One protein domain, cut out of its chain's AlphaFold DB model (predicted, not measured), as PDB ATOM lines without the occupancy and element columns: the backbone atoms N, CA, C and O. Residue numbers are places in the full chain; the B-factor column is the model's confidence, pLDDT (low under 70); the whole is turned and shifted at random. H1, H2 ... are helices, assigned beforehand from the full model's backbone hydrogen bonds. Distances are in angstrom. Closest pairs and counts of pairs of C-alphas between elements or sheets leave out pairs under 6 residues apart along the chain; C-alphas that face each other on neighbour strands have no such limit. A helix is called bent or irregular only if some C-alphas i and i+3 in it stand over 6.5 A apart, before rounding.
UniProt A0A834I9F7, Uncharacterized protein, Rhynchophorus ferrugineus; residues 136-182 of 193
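AT A GLANCE: This is residues 136 to 182 of the 193 residues of an uncharacterized protein of Rhynchophorus ferrugineus (UniProt A0A834I9F7). Two helices, H1 and H2, run side by side in opposite ways at one end, and a long loop, residues 155 to 176, arcs past them and leads to the short helix H3 at the other end. The printed part has 47 residues with three named helices, in the order H1, H2, H3, and no named strand. The class is all helix, though under half of the residues, 21 of 47, are in named elements. The whole is only just compact, close to loose, with a radius of gyration of the C-alphas of 11.0 A, and spans 31 by 22 by 16 A.

IN THESE COORDINATES: H1, residues 136 to 145, begins with C-alpha 136 at (186.193, 213.524, 231.427) and is 14.3 A long from first to last C-alpha. It is irregular: C-alphas 141 and 144 are 8.2 A apart. H2, residues 148 to 154, measures 10.2 A and begins with C-alpha 148 at (178.735, 215.258, 243.500). H3, residues 177 to 180, measures 5.3 A and ends with C-alpha 180 at (180.447, 211.095, 254.514).

HOW THE PARTS SIT: H1 and H2 form a helical hairpin, with a shallow tilt of 26 degrees, opposite ways. They only just touch, with 3 pairs of C-alphas within 8 A; the closest C-alphas, those of Ile 139 and Val 151, are 6.5 A apart. H3 is apart from H1 and from H2. Every O i to N i+4 pair is within hydrogen-bond range in H2, against 4 of 6 in H1, and H3 is too short for such a pair.

THE WHOLE: The two C-alphas farthest apart, those of Glu 137 and Pro 177, are 30.9 A apart. The link from H1 to H2 is tight, with 2 residues, and that from H2 to H3 is long, with 22. The printed part has no cut. The mean pLDDT of the printed part is 94.4, and no printed residue is under 70.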
ATOM      1  N   ALA A 136     186.935 212.463 232.096       94.69
ATOM      2  CA  ALA A 136     186.193 213.524 231.427       94.69
ATOM      3  C   ALA A 136     185.045 212.960 230.576       94.69
ATOM      4  O   ALA A 136     183.931 213.479 230.616       94.69
ATOM      5  N   GLU A 137     185.285 211.859 229.858       94.19
ATOM      6  CA  GLU A 137     184.243 211.163 229.096       94.19
ATOM      7  C   GLU A 137     183.185 210.546 230.015       94.19
ATOM      8  O   GLU A 137     181.994 210.698 229.751       94.19
ATOM      9  N   ALA A 138     183.583 209.906 231.122       93.62
ATOM     10  CA  ALA A 138     182.639 209.349 232.093       93.62
ATOM     11  C   ALA A 138     181.711 210.431 232.665       93.62
ATOM     12  O   ALA A 138     180.495 210.241 232.707       93.62
ATOM     13  N   ILE A 139     182.267 211.581 233.053       93.88
ATOM     14  CA  ILE A 139     181.502 212.724 233.565       93.88
ATOM     15  C   ILE A 139     180.610 213.312 232.467       93.88
ATOM     16  O   ILE A 139     179.448 213.613 232.722       93.88
ATOM     17  N   SER A 140     181.094 213.434 231.230       92.88
ATOM     18  CA  SER A 140     180.279 213.971 230.136       92.88
ATOM     19  C   SER A 140     179.111 213.057 229.761       92.88
ATOM     20  O   SER A 140     178.036 213.554 229.436       92.88
ATOM     21  N   LEU A 141     179.311 211.737 229.777       89.50
ATOM     22  CA  LEU A 141     178.289 210.752 229.413       89.50
ATOM     23  C   LEU A 141     177.285 210.511 230.546       89.50
ATOM     24  O   LEU A 141     176.111 210.263 230.284       89.50
ATOM     25  N   CYS A 142     177.752 210.544 231.796       90.25
ATOM     26  CA  CYS A 142     176.998 210.062 232.954       90.25
ATOM     27  C   CYS A 142     176.822 211.098 234.069       90.25
ATOM     28  O   CYS A 142     176.253 210.765 235.106       90.25
ATOM     29  N   GLY A 143     177.296 212.334 233.902       88.31
ATOM     30  CA  GLY A 143     177.384 213.339 234.969       88.31
ATOM     31  C   GLY A 143     176.061 213.654 235.658       88.31
ATOM     32  O   GLY A 143     176.035 213.895 236.857       88.31
ATOM     33  N   ASN A 144     174.942 213.564 234.939       90.50
ATOM     34  CA  ASN A 144     173.601 213.745 235.497       90.50
ATOM     35  C   ASN A 144     173.132 212.591 236.407       90.50
ATOM     36  O   ASN A 144     172.146 212.748 237.120       90.50
ATOM     37  N   ARG A 145     173.793 211.431 236.350       92.88
ATOM     38  CA  ARG A 145     173.502 210.225 237.147       92.88
ATOM     39  C   ARG A 145     174.599 209.919 238.173       92.88
ATOM     40  O   ARG A 145     174.534 208.901 238.859       92.88
ATOM     41  N   LEU A 146     175.619 210.768 238.247       93.94
ATOM     42  CA  LEU A 146     176.680 210.707 239.239       93.94
ATOM     43  C   LEU A 146     176.331 211.598 240.428       93.94
ATOM     44  O   LEU A 146     175.719 212.654 240.276       93.94
ATOM     45  N   THR A 147     176.752 211.189 241.617       95.56
ATOM     46  CA  THR A 147     176.702 212.063 242.792       95.56
ATOM     47  C   THR A 147     177.829 213.100 242.730       95.56
ATOM     48  O   THR A 147     178.863 212.870 242.103       95.56
ATOM     49  N   ASN A 148     177.675 214.237 243.420       93.69
ATOM     50  CA  ASN A 148     178.735 215.258 243.500       93.69
ATOM     51  C   ASN A 148     180.061 214.676 244.011       93.69
ATOM     52  O   ASN A 148     181.133 215.062 243.545       93.69
ATOM     53  N   TYR A 149     179.975 213.731 244.952       96.06
ATOM     54  CA  TYR A 149     181.135 213.024 245.473       96.06
ATOM     55  C   TYR A 149     181.850 212.252 244.357       96.06
ATOM     56  O   TYR A 149     183.039 212.465 244.122       96.06
ATOM     57  N   GLU A 150     181.110 211.447 243.593       95.50
ATOM     58  CA  GLU A 150     181.661 210.655 242.490       95.50
ATOM     59  C   GLU A 150     182.279 211.512 241.388       95.50
ATOM     60  O   GLU A 150     183.325 211.138 240.869       95.50
ATOM     61  N   VAL A 151     181.683 212.658 241.041       95.06
ATOM     62  CA  VAL A 151     182.249 213.555 240.017       95.06
ATOM     63  C   VAL A 151     183.675 213.965 240.392       95.06
ATOM     64  O   VAL A 151     184.576 213.861 239.566       95.06
ATOM     65  N   SER A 152     183.899 214.353 241.649       94.94
ATOM     66  CA  SER A 152     185.237 214.711 242.135       94.94
ATOM     67  C   SER A 152     186.170 213.509 242.321       94.94
ATOM     68  O   SER A 152     187.390 213.634 242.230       94.94
ATOM     69  N   GLU A 153     185.622 212.327 242.608       95.81
ATOM     70  CA  GLU A 153     186.424 211.133 242.863       95.81
ATOM     71  C   GLU A 153     186.894 210.460 241.569       95.81
ATOM     72  O   GLU A 153     188.032 209.999 241.490       95.81
ATOM     73  N   ILE A 154     186.061 210.481 240.526       96.38
ATOM     74  CA  ILE A 154     186.352 209.914 239.205       96.38
ATOM     75  C   ILE A 154     187.613 210.524 238.586       96.38
ATOM     76  O   ILE A 154     188.387 209.803 237.956       96.38
ATOM     77  N   GLU A 155     187.878 211.812 238.814       95.94
ATOM     78  CA  GLU A 155     189.080 212.501 238.319       95.94
ATOM     79  C   GLU A 155     190.394 211.880 238.822       95.94
ATOM     80  O   GLU A 155     191.434 212.015 238.175       95.94
ATOM     81  N   LYS A 156     190.364 211.155 239.947       96.88
ATOM     82  CA  LYS A 156     191.540 210.489 240.532       96.88
ATOM     83  C   LYS A 156     191.904 209.186 239.811       96.88
ATOM     84  O   LYS A 156     192.998 208.659 240.019       96.88
ATOM     85  N   TYR A 157     191.017 208.652 238.970       96.69
ATOM     86  CA  TYR A 157     191.211 207.381 238.273       96.69
ATOM     87  C   TYR A 157     191.558 207.603 236.804       96.69
ATOM     88  O   TYR A 157     190.841 208.271 236.086       96.69
ATOM     89  N   GLN A 158     192.625 206.988 236.292       95.69
ATOM     90  CA  GLN A 158     193.018 207.192 234.886       95.69
ATOM     91  C   GLN A 158     192.103 206.485 233.875       95.69
ATOM     92  O   GLN A 158     192.034 206.887 232.715       95.69
ATOM     93  N   LYS A 159     191.450 205.396 234.290       95.62
ATOM     94  CA  LYS A 159     190.615 204.545 233.437       95.62
ATOM     95  C   LYS A 159     189.352 204.167 234.187       95.62
ATOM     96  O   LYS A 159     189.435 203.561 235.254       95.62
ATOM     97  N   ILE A 160     188.204 204.472 233.601       95.50
ATOM     98  CA  ILE A 160     186.894 204.113 234.134       95.50
ATOM     99  C   ILE A 160     186.370 202.928 233.337       95.50
ATOM    100  O   ILE A 160     186.340 202.977 232.113       95.50
ATOM    101  N   TRP A 161     185.968 201.866 234.028       95.25
ATOM    102  CA  TRP A 161     185.416 200.647 233.416       95.25
ATOM    103  C   TRP A 161     183.944 200.438 233.738       95.25
ATOM    104  O   TRP A 161     183.241 199.718 233.038       95.25
ATOM    105  N   TYR A 162     183.496 201.023 234.844       93.44
ATOM    106  CA  TYR A 162     182.162 200.836 235.371       93.44
ATOM    107  C   TYR A 162     181.816 201.994 236.300       93.44
ATOM    108  O   TYR A 162     182.675 202.473 237.037       93.44
ATOM    109  N   VAL A 163     180.560 202.435 236.248       92.44
ATOM    110  CA  VAL A 163     180.068 203.607 236.995       92.44
ATOM    111  C   VAL A 163     178.839 203.277 237.857       92.44
ATOM    112  O   VAL A 163     178.466 204.056 238.730       92.44
ATOM    113  N   GLY A 164     178.190 202.127 237.637       93.12
ATOM    114  CA  GLY A 164     177.024 201.711 238.426       93.12
ATOM    115  C   GLY A 164     175.822 202.640 238.279       93.12
ATOM    116  O   GLY A 164     175.257 203.080 239.273       93.12
ATOM    117  N   LEU A 165     175.446 202.979 237.043       91.31
ATOM    118  CA  LEU A 165     174.400 203.974 236.792       91.31
ATOM    119  C   LEU A 165     173.011 203.553 237.300       91.31
ATOM    120  O   LEU A 165     172.184 204.421 237.580       91.31
ATOM    121  N   ASP A 166     172.755 202.251 237.402       91.44
ATOM    122  CA  ASP A 166     171.464 201.698 237.828       91.44
ATOM    123  C   ASP A 166     171.388 201.439 239.342       91.44
ATOM    124  O   ASP A 166     170.350 201.009 239.837       91.44
ATOM    125  N   ALA A 167     172.466 201.726 240.079       93.75
ATOM    126  CA  ALA A 167     172.522 201.520 241.520       93.75
ATOM    127  C   ALA A 167     171.784 202.625 242.293       93.75
ATOM    128  O   ALA A 167     171.809 203.804 241.924       93.75
ATOM    129  N   CYS A 168     171.202 202.266 243.437       94.62
ATOM    130  CA  CYS A 168     170.642 203.220 244.397       94.62
ATOM    131  C   CYS A 168     171.757 203.884 245.223       94.62
ATOM    132  O   CYS A 168     172.028 203.490 246.357       94.62
ATOM    133  N   LYS A 169     172.440 204.875 244.643       95.38
ATOM    134  CA  LYS A 169     173.655 205.477 245.218       95.38
ATOM    135  C   LYS A 169     173.410 206.290 246.494       95.38
ATOM    136  O   LYS A 169     172.443 207.044 246.610       95.38
ATOM    137  N   ILE A 170     174.369 206.204 247.416       96.38
ATOM    138  CA  ILE A 170     174.447 207.064 248.602       96.38
ATOM    139  C   ILE A 170     174.968 208.441 248.184       96.38
ATOM    140  O   ILE A 170     175.969 208.550 247.476       96.38
ATOM    141  N   HIS A 171     174.293 209.491 248.644       95.31
ATOM    142  CA  HIS A 171     174.685 210.877 248.394       95.31
ATOM    143  C   HIS A 171     175.644 211.340 249.488       95.31
ATOM    144  O   HIS A 171     175.225 211.968 250.458       95.31
ATOM    145  N   GLY A 172     176.914 210.968 249.342       93.62
ATOM    146  CA  GLY A 172     177.920 211.253 250.352       93.62
ATOM    147  C   GLY A 172     178.367 212.716 250.392       93.62
ATOM    148  O   GLY A 172     178.358 213.419 249.378       93.62
ATOM    149  N   GLU A 173     178.801 213.160 251.571       94.25
ATOM    150  CA  GLU A 173     179.346 214.502 251.807       94.25
ATOM    151  C   GLU A 173     180.831 214.438 252.192       94.25
ATOM    152  O   GLU A 173     181.236 213.693 253.087       94.25
ATOM    153  N   HIS A 174     181.668 215.246 251.537       92.69
ATOM    154  CA  HIS A 174     183.098 215.305 251.842       92.69
ATOM    155  C   HIS A 174     183.350 215.783 253.277       92.69
ATOM    156  O   HIS A 174     182.935 216.871 253.661       92.69
ATOM    157  N   GLY A 175     184.085 214.979 254.054       93.25
ATOM    158  CA  GLY A 175     184.410 215.297 255.447       93.25
ATOM    159  C   GLY A 175     183.234 215.165 256.420       93.25
ATOM    160  O   GLY A 175     183.383 215.523 257.588       93.25
ATOM    161  N   GLY A 176     182.087 214.651 255.963       94.31
ATOM    162  CA  GLY A 176     180.935 214.379 256.815       94.31
ATOM    163  C   GLY A 176     181.171 213.220 257.796       94.31
ATOM    164  O   GLY A 176     182.124 212.443 257.643       94.31
ATOM    165  N   PRO A 177     180.296 213.069 258.808       96.56
ATOM    166  CA  PRO A 177     180.353 211.946 259.743       96.56
ATOM    167  C   PRO A 177     180.173 210.605 259.016       96.56
ATOM    168  O   PRO A 177     179.672 210.560 257.893       96.56
ATOM    169  N   ASN A 178     180.590 209.508 259.657       97.19
ATOM    170  CA  ASN A 178     180.458 208.145 259.119       97.19
ATOM    171  C   ASN A 178     181.005 208.014 257.685       97.19
ATOM    172  O   ASN A 178     180.326 207.506 256.794       97.19
ATOM    173  N   ASN A 179     182.214 208.548 257.457       96.81
ATOM    174  CA  ASN A 179     182.855 208.590 256.140       96.81
ATOM    175  C   ASN A 179     181.951 209.247 255.081       96.81
ATOM    176  O   ASN A 179     181.683 208.684 254.027       96.81
ATOM    177  N   GLY A 180     181.389 210.415 255.400       95.88
ATOM    178  CA  GLY A 180     180.447 211.095 254.514       95.88
ATOM    179  C   GLY A 180     179.115 210.367 254.309       95.88
ATOM    180  O   GLY A 180     178.446 210.647 253.324       95.88
ATOM    181  N   GLY A 181     178.726 209.445 255.196       96.50
ATOM    182  CA  GLY A 181     177.501 208.639 255.101       96.50
ATOM    183  C   GLY A 181     177.660 207.299 254.373       96.50
ATOM    184  O   GLY A 181     176.683 206.561 254.221       96.50
ATOM    185  N   TYR A 182     178.871 206.965 253.925       97.81
ATOM    186  CA  TYR A 182     179.152 205.682 253.281       97.81
ATOM    187  C   TYR A 182     179.269 204.518 254.267       97.81
ATOM    188  O   TYR A 182     179.030 203.382 253.864       97.81
TER     189      TYR A 182